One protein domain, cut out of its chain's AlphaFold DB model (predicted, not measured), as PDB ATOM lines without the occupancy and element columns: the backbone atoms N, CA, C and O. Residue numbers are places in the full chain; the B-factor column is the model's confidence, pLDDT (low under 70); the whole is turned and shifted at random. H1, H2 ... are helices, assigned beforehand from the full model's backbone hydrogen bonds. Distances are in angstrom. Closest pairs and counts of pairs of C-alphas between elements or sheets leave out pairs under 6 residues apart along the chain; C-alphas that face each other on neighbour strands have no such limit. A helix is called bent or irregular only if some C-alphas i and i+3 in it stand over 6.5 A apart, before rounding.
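What this domain is: This is residues 163 to 275 of the 632 residues of an uncharacterized protein of Diplodia seriata (UniProt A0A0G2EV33). Two longer helices, H1 and H2, make an open L, and the short helix H4 lies inside its angle. Beyond H4, on the side away from H1, the short helix H5 lies near it, while H3 lies near the last turns of H2, and long loops fill in round these parts. The loop and helix start at residues 169 to 174, of which 173 and 174 belong to H1, stick out at the end of one arm. The printed part has 113 residues, with five named helices in the order H1 to H5 and no named strand; the class is all helix, although the helices hold 52 residues, under half. It is compact, with a radius of gyration of the C-alphas of 14.5 A and spans of 41 by 31 by 27 A.

How they stand to each other: H1, residues 173 to 185, is apart from H2, residues 189 to 203. H4, residues 240 to 248, touches H2 at a steep tilt of 60 degrees, closest at the C-alphas of Met 195 and Val 241, 6.2 A. H1 only just touches H4, with residues 180 to 184 alone and 3 pairs of C-alphas within 8 A; the closest are those of Met 180 and Ala 243, 6.9 A. H3, residues 217 to 223, is close to H2 but not clearly touching, the closest C-alphas being those of Ile 202 and Leu 220, 7.6 A. H5, residues 253 to 260, is likewise close to H4 but not clearly touching, the closest C-alphas being those of Arg 246 and Trp 256, 6.2 A. Every O i to N i+4 pair is within hydrogen-bond range in H1, H2, H3 and H5; in H4 it is 2 of 5, beside 1 of 6 O i to N i+3 pairs.

Where its parts are: H1 begins at C-alpha 173 (137.604, 158.759, 103.271) and is 18.3 A long; H2 is 21.1 A, H3 10.4 A, H4 11.2 A and H5 10.2 A. H4 is irregular, C-alphas 243 and 246 being 9.1 A apart. H5 ends at C-alpha 260 (133.506, 145.477, 89.573).

The domain as a whole: The two C-alphas farthest apart, those of Gly 170 and Asp 207, are 44.0 A apart. The printed part has no cut; the links H2 to H3 and H3 to H4 are long. The pLDDT is under 70 at residues 163 to 165, 232 to 233 and 274 to 275.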
ATOM      1  N   HIS A 163     142.404 142.015 107.977       53.72
ATOM      2  CA  HIS A 163     141.522 141.931 106.827       53.72
ATOM      3  C   HIS A 163     141.037 143.333 106.443       53.72
ATOM      4  O   HIS A 163     140.709 144.122 107.335       53.72
ATOM      5  N   PRO A 164     140.915 143.627 105.136       57.56
ATOM      6  CA  PRO A 164     140.313 144.866 104.667       57.56
ATOM      7  C   PRO A 164     138.941 145.051 105.323       57.56
ATOM      8  O   PRO A 164     138.013 144.267 105.091       57.56
ATOM      9  N   ARG A 165     138.807 146.053 106.199       68.25
ATOM     10  CA  ARG A 165     137.526 146.350 106.847       68.25
ATOM     11  C   ARG A 165     136.655 147.128 105.866       68.25
ATOM     12  O   ARG A 165     137.159 147.892 105.055       68.25
ATOM     13  N   ARG A 166     135.330 146.971 105.929       73.88
ATOM     14  CA  ARG A 166     134.417 147.924 105.270       73.88
ATOM     15  C   ARG A 166     134.517 149.287 105.961       73.88
ATOM     16  O   ARG A 166     134.538 149.324 107.197       73.88
ATOM     17  N   LYS A 167     134.491 150.367 105.167       77.19
ATOM     18  CA  LYS A 167     134.308 151.741 105.656       77.19
ATOM     19  C   LYS A 167     133.076 151.776 106.560       77.19
ATOM     20  O   LYS A 167     131.984 151.376 106.140       77.19
ATOM     21  N   ARG A 168     133.252 152.154 107.827       83.81
ATOM     22  CA  ARG A 168     132.123 152.272 108.763       83.81
ATOM     23  C   ARG A 168     131.320 153.528 108.427       83.81
ATOM     24  O   ARG A 168     131.863 154.519 107.950       83.81
ATOM     25  N   LYS A 169     130.010 153.499 108.686       84.00
ATOM     26  CA  LYS A 169     129.152 154.683 108.537       84.00
ATOM     27  C   LYS A 169     129.688 155.787 109.466       84.00
ATOM     28  O   LYS A 169     129.754 155.563 110.669       84.00
ATOM     29  N   GLY A 170     130.098 156.922 108.896       90.69
ATOM     30  CA  GLY A 170     130.712 158.048 109.619       90.69
ATOM     31  C   GLY A 170     132.247 158.083 109.618       90.69
ATOM     32  O   GLY A 170     132.821 159.046 110.110       90.69
ATOM     33  N   GLU A 171     132.923 157.075 109.062       89.12
ATOM     34  CA  GLU A 171     134.372 157.118 108.832       89.12
ATOM     35  C   GLU A 171     134.681 158.057 107.654       89.12
ATOM     36  O   GLU A 171     133.987 158.012 106.634       89.12
ATOM     37  N   THR A 172     135.689 158.922 107.779       92.00
ATOM     38  CA  THR A 172     136.125 159.789 106.672       92.00
ATOM     39  C   THR A 172     136.842 158.962 105.601       92.00
ATOM     40  O   THR A 172     137.380 157.892 105.895       92.00
ATOM     41  N   ASP A 173     136.846 159.426 104.346       78.25
ATOM     42  CA  ASP A 173     137.604 158.759 103.271       78.25
ATOM     43  C   ASP A 173     139.099 158.673 103.598       78.25
ATOM     44  O   ASP A 173     139.720 157.641 103.371       78.25
ATOM     45  N   GLU A 174     139.648 159.700 104.244       85.06
ATOM     46  CA  GLU A 174     141.048 159.740 104.666       85.06
ATOM     47  C   GLU A 174     141.372 158.714 105.765       85.06
ATOM     48  O   GLU A 174     142.366 157.995 105.675       85.06
ATOM     49  N   SER A 175     140.501 158.564 106.772       83.50
ATOM     50  CA  SER A 175     140.656 157.532 107.810       83.50
ATOM     51  C   SER A 175     140.608 156.128 107.210       83.50
ATOM     52  O   SER A 175     141.383 155.254 107.600       83.50
ATOM     53  N   TYR A 176     139.703 155.913 106.254       80.31
ATOM     54  CA  TYR A 176     139.598 154.645 105.549       80.31
ATOM     55  C   TYR A 176     140.861 154.358 104.728       80.31
ATOM     56  O   TYR A 176     141.438 153.278 104.850       80.31
ATOM     57  N   GLU A 177     141.342 155.331 103.953       75.25
ATOM     58  CA  GLU A 177     142.566 155.194 103.158       75.25
ATOM     59  C   GLU A 177     143.810 154.938 104.015       75.25
ATOM     60  O   GLU A 177     144.634 154.093 103.652       75.25
ATOM     61  N   ASN A 178     143.920 155.586 105.178       80.38
ATOM     62  CA  ASN A 178     145.014 155.364 106.125       80.38
ATOM     63  C   ASN A 178     144.973 153.952 106.729       80.38
ATOM     64  O   ASN A 178     145.986 153.254 106.722       80.38
ATOM     65  N   ALA A 179     143.800 153.474 107.158       76.44
ATOM     66  CA  ALA A 179     143.644 152.097 107.637       76.44
ATOM     67  C   ALA A 179     143.984 151.074 106.538       76.44
ATOM     68  O   ALA A 179     144.636 150.057 106.783       76.44
ATOM     69  N   MET A 180     143.596 151.361 105.294       72.50
ATOM     70  CA  MET A 180     143.965 150.537 104.148       72.50
ATOM     71  C   MET A 180     145.463 150.640 103.837       72.50
ATOM     72  O   MET A 180     146.054 149.656 103.411       72.50
ATOM     73  N   ALA A 181     146.118 151.787 104.042       74.12
ATOM     74  CA  ALA A 181     147.571 151.947 103.889       74.12
ATOM     75  C   ALA A 181     148.353 151.069 104.876       74.12
ATOM     76  O   ALA A 181     149.331 150.437 104.480       74.12
ATOM     77  N   GLU A 182     147.877 150.945 106.111       78.56
ATOM     78  CA  GLU A 182     148.483 150.083 107.130       78.56
ATOM     79  C   GLU A 182     148.313 148.588 106.811       78.56
ATOM     80  O   GLU A 182     149.283 147.824 106.833       78.56
ATOM     81  N   VAL A 183     147.107 148.168 106.401       71.06
ATOM     82  CA  VAL A 183     146.859 146.808 105.876       71.06
ATOM     83  C   VAL A 183     147.765 146.516 104.677       71.06
ATOM     84  O   VAL A 183     148.285 145.412 104.528       71.06
ATOM     85  N   ARG A 184     147.987 147.522 103.820       70.69
ATOM     86  CA  ARG A 184     148.866 147.426 102.649       70.69
ATOM     87  C   ARG A 184     150.337 147.254 103.038       70.69
ATOM     88  O   ARG A 184     151.015 146.454 102.405       70.69
ATOM     89  N   ALA A 185     150.819 147.963 104.058       73.00
ATOM     90  CA  ALA A 185     152.209 147.886 104.522       73.00
ATOM     91  C   ALA A 185     152.540 146.575 105.256       73.00
ATOM     92  O   ALA A 185     153.699 146.180 105.332       73.00
ATOM     93  N   THR A 186     151.522 145.898 105.787       78.69
ATOM     94  CA  THR A 186     151.667 144.675 106.591       78.69
ATOM     95  C   THR A 186     151.293 143.400 105.834       78.69
ATOM     96  O   THR A 186     151.277 142.317 106.423       78.69
ATOM     97  N   MET A 187     150.998 143.497 104.530       78.19
ATOM     98  CA  MET A 187     150.625 142.332 103.730       78.19
ATOM     99  C   MET A 187     151.796 141.337 103.620       78.19
ATOM    100  O   MET A 187     152.900 141.736 103.246       78.19
ATOM    101  N   PRO A 188     151.570 140.038 103.896       85.06
ATOM    102  CA  PRO A 188     152.576 139.005 103.674       85.06
ATOM    103  C   PRO A 188     153.021 138.958 102.210       85.06
ATOM    104  O   PRO A 188     152.215 139.166 101.296       85.06
ATOM    105  N   ILE A 189     154.291 138.620 101.975       75.75
ATOM    106  CA  ILE A 189     154.861 138.544 100.623       75.75
ATOM    107  C   ILE A 189     154.107 137.543  99.737       75.75
ATOM    108  O   ILE A 189     153.910 137.790  98.550       75.75
ATOM    109  N   GLU A 190     153.593 136.457 100.316       82.12
ATOM    110  CA  GLU A 190     152.780 135.459  99.620       82.12
ATOM    111  C   GLU A 190     151.459 136.053  99.118       82.12
ATOM    112  O   GLU A 190     151.029 135.750  98.006       82.12
ATOM    113  N   THR A 191     150.844 136.948  99.900       82.88
ATOM    114  CA  THR A 191     149.620 137.654  99.492       82.88
ATOM    115  C   THR A 191     149.911 138.601  98.333       82.88
ATOM    116  O   THR A 191     149.140 138.653  97.379       82.88
ATOM    117  N   LEU A 192     151.043 139.310  98.359       75.69
ATOM    118  CA  LEU A 192     151.454 140.176  97.250       75.69
ATOM    119  C   LEU A 192     151.699 139.379  95.959       75.69
ATOM    120  O   LEU A 192     151.269 139.804  94.886       75.69
ATOM    121  N   ILE A 193     152.338 138.208  96.056       78.56
ATOM    122  CA  ILE A 193     152.548 137.301  94.916       78.56
ATOM    123  C   ILE A 193     151.205 136.829  94.343       78.56
ATOM    124  O   ILE A 193     150.997 136.898  93.132       78.56
ATOM    125  N   GLU A 194     150.275 136.396  95.196       86.44
ATOM    126  CA  GLU A 194     148.933 135.986  94.770       86.44
ATOM    127  C   GLU A 194     148.188 137.136  94.078       86.44
ATOM    128  O   GLU A 194     147.606 136.952  93.008       86.44
ATOM    129  N   MET A 195     148.257 138.349  94.632       86.50
ATOM    130  CA  MET A 195     147.587 139.503  94.044       86.50
ATOM    131  C   MET A 195     148.148 139.888  92.675       86.50
ATOM    132  O   MET A 195     147.386 140.266  91.783       86.50
ATOM    133  N   ARG A 196     149.465 139.768  92.488       75.81
ATOM    134  CA  ARG A 196     150.108 139.959  91.183       75.81
ATOM    135  C   ARG A 196     149.646 138.915  90.177       75.81
ATOM    136  O   ARG A 196     149.290 139.272  89.058       75.81
ATOM    137  N   HIS A 197     149.572 137.650  90.587       83.00
ATOM    138  CA  HIS A 197     149.073 136.584  89.722       83.00
ATOM    139  C   HIS A 197     147.624 136.851  89.281       83.00
ATOM    140  O   HIS A 197     147.284 136.664  88.111       83.00
ATOM    141  N   ILE A 198     146.791 137.378  90.183       87.12
ATOM    142  CA  ILE A 198     145.428 137.809  89.858       87.12
ATOM    143  C   ILE A 198     145.441 138.972  88.863       87.12
ATOM    144  O   ILE A 198     144.764 138.888  87.840       87.12
ATOM    145  N   ALA A 199     146.220 140.031  89.113       82.06
ATOM    146  CA  ALA A 199     146.348 141.165  88.191       82.06
ATOM    147  C   ALA A 199     146.770 140.713  86.787       82.06
ATOM    148  O   ALA A 199     146.164 141.115  85.791       82.06
ATOM    149  N   TYR A 200     147.768 139.830  86.712       81.38
ATOM    150  CA  TYR A 200     148.266 139.279  85.461       81.38
ATOM    151  C   TYR A 200     147.192 138.484  84.719       81.38
ATOM    152  O   TYR A 200     146.964 138.722  83.536       81.38
ATOM    153  N   ALA A 201     146.491 137.587  85.409       85.69
ATOM    154  CA  ALA A 201     145.421 136.785  84.829       85.69
ATOM    155  C   ALA A 201     144.227 137.618  84.339       85.69
ATOM    156  O   ALA A 201     143.595 137.268  83.344       85.69
ATOM    157  N   ILE A 202     143.908 138.716  85.028       82.69
ATOM    158  CA  ILE A 202     142.865 139.649  84.592       82.69
ATOM    159  C   ILE A 202     143.326 140.441  83.362       82.69
ATOM    160  O   ILE A 202     142.516 140.738  82.488       82.69
ATOM    161  N   ALA A 203     144.609 140.797  83.290       78.62
ATOM    162  CA  ALA A 203     145.172 141.542  82.167       78.62
ATOM    163  C   ALA A 203     145.396 140.669  80.922       78.62
ATOM    164  O   ALA A 203     145.292 141.151  79.791       78.62
ATOM    165  N   HIS A 204     145.659 139.378  81.126       79.38
ATOM    166  CA  HIS A 204     145.932 138.391  80.077       79.38
ATOM    167  C   HIS A 204     145.025 137.166  80.200       79.38
ATOM    168  O   HIS A 204     145.506 136.035  80.306       79.38
ATOM    169  N   PRO A 205     143.701 137.356  80.186       82.38
ATOM    170  CA  PRO A 205     142.783 136.240  80.155       82.38
ATOM    171  C   PRO A 205     142.983 135.484  78.827       82.38
ATOM    172  O   PRO A 205     143.156 136.121  77.782       82.38
ATOM    173  N   PRO A 206     142.980 134.141  78.843       84.38
ATOM    174  CA  PRO A 206     143.058 133.345  77.627       84.38
ATOM    175  C   PRO A 206     141.813 133.577  76.763       84.38
ATOM    176  O   PRO A 206     140.762 133.958  77.275       84.38
ATOM    177  N   ASP A 207     141.885 133.275  75.468       82.44
ATOM    178  CA  ASP A 207     140.750 133.456  74.546       82.44
ATOM    179  C   ASP A 207     139.483 132.715  75.013       82.44
ATOM    180  O   ASP A 207     138.365 133.205  74.857       82.44
ATOM    181  N   SER A 208     139.651 131.566  75.677       86.00
ATOM    182  CA  SER A 208     138.560 130.779  76.269       86.00
ATOM    183  C   SER A 208     137.857 131.459  77.449       86.00
ATOM    184  O   SER A 208     136.752 131.064  77.816       86.00
ATOM    185  N   ALA A 209     138.476 132.477  78.048       86.06
ATOM    186  CA  ALA A 209     137.890 133.264  79.122       86.06
ATOM    187  C   ALA A 209     136.968 134.376  78.607       86.06
ATOM    188  O   ALA A 209     136.399 135.104  79.421       86.06
ATOM    189  N   PHE A 210     136.780 134.511  77.291       83.12
ATOM    190  CA  PHE A 210     135.869 135.482  76.697       83.12
ATOM    191  C   PHE A 210     134.604 134.828  76.133       83.12
ATOM    192  O   PHE A 210     134.640 133.796  75.470       83.12
ATOM    193  N   LEU A 211     133.469 135.492  76.348       77.12
ATOM    194  CA  LEU A 211     132.247 135.318  75.566       77.12
ATOM    195  C   LEU A 211     132.023 136.606  74.767       77.12
ATOM    196  O   LEU A 211     131.859 137.680  75.351       77.12
ATOM    197  N   PRO A 212     131.909 136.480  73.441       78.62
ATOM    198  CA  PRO A 212     132.424 137.400  72.409       78.62
ATOM    199  C   PRO A 212     133.511 138.415  72.820       78.62
ATOM    200  O   PRO A 212     134.642 138.315  72.363       78.62
ATOM    201  N   CYS A 213     133.197 139.396  73.670       71.25
ATOM    202  CA  CYS A 213     134.133 140.436  74.137       71.25
ATOM    203  C   CYS A 213     133.993 140.735  75.643       71.25
ATOM    204  O   CYS A 213     134.468 141.754  76.146       71.25
ATOM    205  N   LYS A 214     133.283 139.879  76.382       78.00
ATOM    206  CA  LYS A 214     133.073 140.002  77.826       78.00
ATOM    207  C   LYS A 214     133.823 138.882  78.528       78.00
ATOM    208  O   LYS A 214     133.622 137.712  78.207       78.00
ATOM    209  N   LEU A 215     134.646 139.245  79.509       79.88
ATOM    210  CA  LEU A 215     135.300 138.269  80.371       79.88
ATOM    211  C   LEU A 215     134.238 137.448  81.109       79.88
ATOM    212  O   LEU A 215     133.344 137.995  81.773       79.88
ATOM    213  N   VAL A 216     134.324 136.129  80.982       83.44
ATOM    214  CA  VAL A 216     133.407 135.213  81.641       83.44
ATOM    215  C   VAL A 216     133.741 135.184  83.126       83.44
ATOM    216  O   VAL A 216     134.848 134.848  83.533       83.44
ATOM    217  N   ARG A 217     132.757 135.503  83.972       78.88
ATOM    218  CA  ARG A 217     132.930 135.523  85.437       78.88
ATOM    219  C   ARG A 217     133.398 134.182  85.998       78.88
ATOM    220  O   ARG A 217     134.144 134.156  86.972       78.88
ATOM    221  N   SER A 218     132.967 133.080  85.382       86.06
ATOM    222  CA  SER A 218     133.372 131.736  85.791       86.06
ATOM    223  C   SER A 218     134.879 131.522  85.683       86.06
ATOM    224  O   SER A 218     135.411 130.799  86.512       86.06
ATOM    225  N   PHE A 219     135.577 132.184  84.756       89.25
ATOM    226  CA  PHE A 219     137.030 132.068  84.622       89.25
ATOM    227  C   PHE A 219     137.761 132.572  85.874       89.25
ATOM    228  O   PHE A 219     138.497 131.818  86.507       89.25
ATOM    229  N   LEU A 220     137.494 133.817  86.294       87.62
ATOM    230  CA  LEU A 220     138.124 134.398  87.488       87.62
ATOM    231  C   LEU A 220     137.757 133.632  88.761       87.62
ATOM    232  O   LEU A 220     138.584 133.469  89.652       87.62
ATOM    233  N   ARG A 221     136.529 133.115  88.832       89.38
ATOM    234  CA  ARG A 221     136.084 132.267  89.942       89.38
ATOM    235  C   ARG A 221     136.798 130.921  89.984       89.38
ATOM    236  O   ARG A 221     137.138 130.464  91.067       89.38
ATOM    237  N   GLN A 222     136.975 130.274  88.834       90.44
ATOM    238  CA  GLN A 222     137.637 128.974  88.746       90.44
ATOM    239  C   GLN A 222     139.118 129.089  89.095       90.44
ATOM    240  O   GLN A 222     139.629 128.232  89.808       90.44
ATOM    241  N   MET A 223     139.787 130.157  88.649       91.12
ATOM    242  CA  MET A 223     141.201 130.362  88.965       91.12
ATOM    243  C   MET A 223     141.436 130.904  90.375       91.12
ATOM    244  O   MET A 223     142.387 130.493  91.029       91.12
ATOM    245  N   PHE A 224     140.573 131.799  90.867       92.94
ATOM    246  CA  PHE A 224     140.788 132.509  92.133       92.94
ATOM    247  C   PHE A 224     139.529 132.519  93.020       92.94
ATOM    248  O   PHE A 224     139.013 133.584  93.391       92.94
ATOM    249  N   PRO A 225     139.020 131.345  93.435       93.00
ATOM    250  CA  PRO A 225     137.782 131.246  94.210       93.00
ATOM    251  C   PRO A 225     137.869 131.957  95.568       93.00
ATOM    252  O   PRO A 225     136.851 132.365  96.128       93.00
ATOM    253  N   ALA A 226     139.075 132.159  96.112       91.94
ATOM    254  CA  ALA A 226     139.295 132.917  97.342       91.94
ATOM    255  C   ALA A 226     138.943 134.410  97.203       91.94
ATOM    256  O   ALA A 226     138.529 135.023  98.187       91.94
ATOM    257  N   HIS A 227     139.005 134.965  95.987       91.62
ATOM    258  CA  HIS A 227     138.902 136.405  95.721       91.62
ATOM    259  C   HIS A 227     137.620 136.814  95.008       91.62
ATOM    260  O   HIS A 227     137.170 137.950  95.185       91.62
ATOM    261  N   PHE A 228     137.003 135.896  94.262       90.31
ATOM    262  CA  PHE A 228     135.810 136.183  93.474       90.31
ATOM    263  C   PHE A 228     134.579 135.405  93.966       90.31
ATOM    264  O   PHE A 228     134.702 134.303  94.502       90.31
ATOM    265  N   ARG A 229     133.390 136.011  93.860       85.38
ATOM    266  CA  ARG A 229     132.090 135.405  94.207       85.38
ATOM    267  C   ARG A 229     131.358 134.915  92.966       85.38
ATOM    268  O   ARG A 229     131.637 135.340  91.847       85.38
ATOM    269  N   ASP A 230     130.357 134.081  93.215       76.31
ATOM    270  CA  ASP A 230     129.394 133.619  92.217       76.31
ATOM    271  C   ASP A 230     128.362 134.699  91.845       76.31
ATOM    272  O   ASP A 230     127.739 134.616  90.786       76.31
ATOM    273  N   ASP A 231     128.236 135.729  92.685       73.75
ATOM    274  CA  ASP A 231     127.200 136.756  92.623       73.75
ATOM    275  C   ASP A 231     127.437 137.839  91.552       73.75
ATOM    276  O   ASP A 231     128.426 137.870  90.812       73.75
ATOM    277  N   LYS A 232     126.506 138.803  91.494       67.75
ATOM    278  CA  LYS A 232     126.580 139.978  90.612       67.75
ATOM    279  C   LYS A 232     127.832 140.834  90.848       67.75
ATOM    280  O   LYS A 232     128.348 141.400  89.888       67.75
ATOM    281  N   ILE A 233     128.317 140.898  92.091       63.19
ATOM    282  CA  ILE A 233     129.557 141.586  92.474       63.19
ATOM    283  C   ILE A 233     130.691 140.561  92.440       63.19
ATOM    284  O   ILE A 233     130.745 139.666  93.283       63.19
ATOM    285  N   ILE A 234     131.578 140.690  91.452       75.81
ATOM    286  CA  ILE A 234     132.557 139.646  91.129       75.81
ATOM    287  C   ILE A 234     133.627 139.563  92.221       75.81
ATOM    288  O   ILE A 234     133.989 138.463  92.611       75.81
ATOM    289  N   ILE A 235     134.108 140.689  92.761       86.69
ATOM    290  CA  ILE A 235     135.184 140.706  93.765       86.69
ATOM    291  C   ILE A 235     134.594 140.646  95.180       86.69
ATOM    292  O   ILE A 235     133.732 141.446  95.548       86.69
ATOM    293  N   LYS A 236     135.065 139.710  96.014       89.19
ATOM    294  CA  LYS A 236     134.698 139.664  97.439       89.19
ATOM    295  C   LYS A 236     135.144 140.963  98.107       89.19
ATOM    296  O   LYS A 236     136.295 141.355  97.975       89.19
ATOM    297  N   VAL A 237     134.270 141.586  98.897       86.00
ATOM    298  CA  VAL A 237     134.606 142.843  99.598       86.00
ATOM    299  C   VAL A 237     135.820 142.690 100.521       86.00
ATOM    300  O   VAL A 237     136.609 143.613 100.651       86.00
ATOM    301  N   SER A 238     135.982 141.511 101.125       86.81
ATOM    302  CA  SER A 238     137.125 141.156 101.972       86.81
ATOM    303  C   SER A 238     138.370 140.725 101.188       86.81
ATOM    304  O   SER A 238     139.372 140.369 101.801       86.81
ATOM    305  N   SER A 239     138.300 140.669  99.855       90.06
ATOM    306  CA  SER A 239     139.426 140.257  99.021       90.06
ATOM    307  C   SER A 239     140.522 141.321  99.065       90.06
ATOM    308  O   SER A 239     140.220 142.495  98.828       90.06
ATOM    309  N   PRO A 240     141.795 140.932  99.253       87.69
ATOM    310  CA  PRO A 240     142.919 141.852  99.111       87.69
ATOM    311  C   PRO A 240     142.985 142.507  97.718       87.69
ATOM    312  O   PRO A 240     143.465 143.628  97.598       87.69
ATOM    313  N   VAL A 241     142.396 141.889  96.684       88.62
ATOM    314  CA  VAL A 241     142.259 142.480  95.337       88.62
ATOM    315  C   VAL A 241     141.495 143.803  95.407       88.62
ATOM    316  O   VAL A 241     141.925 144.809  94.851       88.62
ATOM    317  N   ASN A 242     140.374 143.821  96.134       88.06
ATOM    318  CA  ASN A 242     139.570 145.028  96.301       88.06
ATOM    319  C   ASN A 242     140.304 146.077  97.149       88.06
ATOM    320  O   ASN A 242     140.139 147.270  96.935       88.06
ATOM    321  N   ALA A 243     141.128 145.619  98.096       85.38
ATOM    322  CA  ALA A 243     141.904 146.474  98.983       85.38
ATOM    323  C   ALA A 243     143.081 147.173  98.299       85.38
ATOM    324  O   ALA A 243     143.418 148.302  98.646       85.38
ATOM    325  N   MET A 244     143.724 146.497  97.347       84.12
ATOM    326  CA  MET A 244     144.792 147.109  96.563       84.12
ATOM    327  C   MET A 244     144.249 148.140  95.581       84.12
ATOM    328  O   MET A 244     144.917 149.145  95.334       84.12
ATOM    329  N   GLY A 245     143.039 147.912  95.073       85.75
ATOM    330  CA  GLY A 245     142.404 148.801  94.117       85.75
ATOM    331  C   GLY A 245     143.048 148.732  92.734       85.75
ATOM    332  O   GLY A 245     144.048 148.047  92.492       85.75
ATOM    333  N   ARG A 246     142.432 149.458  91.805       86.94
ATOM    334  CA  ARG A 246     142.797 149.480  90.391       86.94
ATOM    335  C   ARG A 246     144.235 149.941  90.163       86.94
ATOM    336  O   ARG A 246     144.973 149.287  89.429       86.94
ATOM    337  N   GLU A 247     144.618 151.065  90.771       79.44
ATOM    338  CA  GLU A 247     145.886 151.749  90.497       79.44
ATOM    339  C   GLU A 247     147.083 150.868  90.858       79.44
ATOM    340  O   GLU A 247     148.067 150.831  90.124       79.44
ATOM    341  N   ARG A 248     146.993 150.122  91.967       73.75
ATOM    342  CA  ARG A 248     148.080 149.247  92.431       73.75
ATOM    343  C   ARG A 248     148.122 147.905  91.719       73.75
ATOM    344  O   ARG A 248     149.200 147.357  91.545       73.75
ATOM    345  N   LEU A 249     146.973 147.382  91.297       78.12
ATOM    346  CA  LEU A 249     146.924 146.196  90.434       78.12
ATOM    347  C   LEU A 249     147.317 146.517  88.986       78.12
ATOM    348  O   LEU A 249     147.393 145.614  88.156       78.12
ATOM    349  N   ASN A 250     147.561 147.793  88.683       78.25
ATOM    350  CA  ASN A 250     147.968 148.269  87.373       78.25
ATOM    351  C   ASN A 250     146.953 147.962  86.256       78.25
ATOM    352  O   ASN A 250     147.295 147.685  85.103       78.25
ATOM    353  N   VAL A 251     145.675 148.003  86.625       80.75
ATOM    354  CA  VAL A 251     144.534 147.691  85.765       80.75
ATOM    355  C   VAL A 251     143.941 148.991  85.219       80.75
ATOM    356  O   VAL A 251     143.892 149.992  85.928       80.75
ATOM    357  N   SER A 252     143.476 149.020  83.969       81.75
ATOM    358  CA  SER A 252     142.781 150.208  83.447       81.75
ATOM    359  C   SER A 252     141.420 150.430  84.118       81.75
ATOM    360  O   SER A 252     140.851 149.523  84.726       81.75
ATOM    361  N   GLU A 253     140.870 151.646  84.028       85.69
ATOM    362  CA  GLU A 253     139.539 151.941  84.586       85.69
ATOM    363  C   GLU A 253     138.449 151.092  83.939       85.69
ATOM    364  O   GLU A 253     137.657 150.468  84.639       85.69
ATOM    365  N   GLU A 254     138.475 150.985  82.612       84.38
ATOM    366  CA  GLU A 254     137.546 150.153  81.850       84.38
ATOM    367  C   GLU A 254     137.630 148.685  82.274       84.38
ATOM    368  O   GLU A 254     136.608 148.038  82.510       84.38
ATOM    369  N   MET A 255     138.846 148.152  82.434       83.94
ATOM    370  CA  MET A 255     139.040 146.775  82.876       83.94
ATOM    371  C   MET A 255     138.564 146.584  84.322       83.94
ATOM    372  O   MET A 255     137.870 145.606  84.613       83.94
ATOM    373  N   TRP A 256     138.846 147.531  85.216       88.19
ATOM    374  CA  TRP A 256     138.362 147.489  86.594       88.19
ATOM    375  C   TRP A 256     136.836 147.540  86.667       88.19
ATOM    376  O   TRP A 256     136.220 146.710  87.340       88.19
ATOM    377  N   ALA A 257     136.208 148.443  85.917       86.81
ATOM    378  CA  ALA A 257     134.759 148.557  85.799       86.81
ATOM    379  C   ALA A 257     134.138 147.291  85.187       86.81
ATOM    380  O   ALA A 257     133.083 146.838  85.637       86.81
ATOM    381  N   SER A 258     134.817 146.647  84.231       82.19
ATOM    382  CA  SER A 258     134.365 145.378  83.647       82.19
ATOM    383  C   SER A 258     134.295 144.238  84.682       82.19
ATOM    384  O   SER A 258     133.484 143.316  84.556       82.19
ATOM    385  N   MET A 259     135.101 144.314  85.745       81.25
ATOM    386  CA  MET A 259     135.111 143.336  86.834       81.25
ATOM    387  C   MET A 259     134.263 143.729  88.041       81.25
ATOM    388  O   MET A 259     133.751 142.868  88.747       81.25
ATOM    389  N   THR A 260     134.151 145.016  88.338       84.81
ATOM    390  CA  THR A 260     133.506 145.477  89.573       84.81
ATOM    391  C   THR A 260     132.057 145.881  89.361       84.81
ATOM    392  O   THR A 260     131.278 145.804  90.311       84.81
ATOM    393  N   SER A 261     131.659 146.226  88.129       82.50
ATOM    394  CA  SER A 261     130.276 146.598  87.844       82.50
ATOM    395  C   SER A 261     129.325 145.433  88.131       82.50
ATOM    396  O   SER A 261     129.416 144.340  87.549       82.50
ATOM    397  N   ALA A 262     128.405 145.685  89.064       77.56
ATOM    398  CA  ALA A 262     127.379 144.735  89.470       77.56
ATOM    399  C   ALA A 262     126.379 144.475  88.335       77.56
ATOM    400  O   ALA A 262     125.884 143.354  88.174       77.56
ATOM    401  N   ASP A 263     126.108 145.504  87.535       80.44
ATOM    402  CA  ASP A 263     125.125 145.474  86.470       80.44
ATOM    403  C   ASP A 263     125.757 145.014  85.149       80.44
ATOM    404  O   ASP A 263     126.654 145.627  84.576       80.44
ATOM    405  N   VAL A 264     125.263 143.879  84.653       73.25
ATOM    406  CA  VAL A 264     125.731 143.234  83.423       73.25
ATOM    407  C   VAL A 264     125.480 144.098  82.182       73.25
ATOM    408  O   VAL A 264     126.197 143.922  81.187       73.25
ATOM    409  N   THR A 265     124.483 144.985  82.237       79.69
ATOM    410  CA  THR A 265     124.047 145.824  81.115       79.69
ATOM    411  C   THR A 265     124.917 147.068  80.952       79.69
ATOM    412  O   THR A 265     125.324 147.362  79.833       79.69
ATOM    413  N   THR A 266     125.289 147.723  82.053       81.19
ATOM    414  CA  THR A 266     126.168 148.909  82.077       81.19
ATOM    415  C   THR A 266     127.654 148.565  82.148       81.19
ATOM    416  O   THR A 266     128.515 149.432  82.016       81.19
ATOM    417  N   ARG A 267     127.981 147.289  82.351       78.75
ATOM    418  CA  ARG A 267     129.359 146.813  82.392       78.75
ATOM    419  C   ARG A 267     130.071 147.043  81.048       78.75
ATOM    420  O   ARG A 267     129.637 146.457  80.045       78.75
ATOM    421  N   PRO A 268     131.198 147.779  81.032       82.12
ATOM    422  CA  PRO A 268     131.972 147.971  79.814       82.12
ATOM    423  C   PRO A 268     132.534 146.637  79.312       82.12
ATOM    424  O   PRO A 268     132.767 145.699  80.085       82.12
ATOM    425  N   ALA A 269     132.727 146.541  77.996       82.31
ATOM    426  CA  ALA A 269     133.449 145.419  77.411       82.31
ATOM    427  C   ALA A 269     134.874 145.388  77.974       82.31
ATOM    428  O   ALA A 269     135.462 146.435  78.241       82.31
ATOM    429  N   MET A 270     135.426 144.188  78.161       80.06
ATOM    430  CA  MET A 270     136.826 144.106  78.549       80.06
ATOM    431  C   MET A 270     137.655 144.576  77.349       80.06
ATOM    432  O   MET A 270     137.455 144.036  76.256       80.06
ATOM    433  N   PRO A 271     138.546 145.571  77.512       78.06
ATOM    434  CA  PRO A 271     139.352 146.054  76.403       78.06
ATOM    435  C   PRO A 271     140.090 144.880  75.761       78.06
ATOM    436  O   PRO A 271     140.684 144.078  76.473       78.06
ATOM    437  N   LEU A 272     140.027 144.723  74.435       73.31
ATOM    438  CA  LEU A 272     140.702 143.610  73.753       73.31
ATOM    439  C   LEU A 272     142.201 143.873  73.560       73.31
ATOM    440  O   LEU A 272     143.007 142.949  73.604       73.31
ATOM    441  N   GLU A 273     142.572 145.137  73.394       72.44
ATOM    442  CA  GLU A 273     143.955 145.561  73.213       72.44
ATOM    443  C   GLU A 273     144.694 145.572  74.553       72.44
ATOM    444  O   GLU A 273     144.261 146.233  75.497       72.44
ATOM    445  N   ILE A 274     145.846 144.899  74.627       64.69
ATOM    446  CA  ILE A 274     146.693 144.846  75.836       64.69
ATOM    447  C   ILE A 274     147.029 146.259  76.343       64.69
ATOM    448  O   ILE A 274     146.955 146.510  77.545       64.69
ATOM    449  N   ALA A 275     147.288 147.201  75.429       62.44
ATOM    450  CA  ALA A 275     147.566 148.606  75.742       62.44
ATOM    451  C   ALA A 275     146.434 149.307  76.518       62.44
ATOM    452  O   ALA A 275     146.684 150.268  77.238       62.44
TER     453      ALA A 275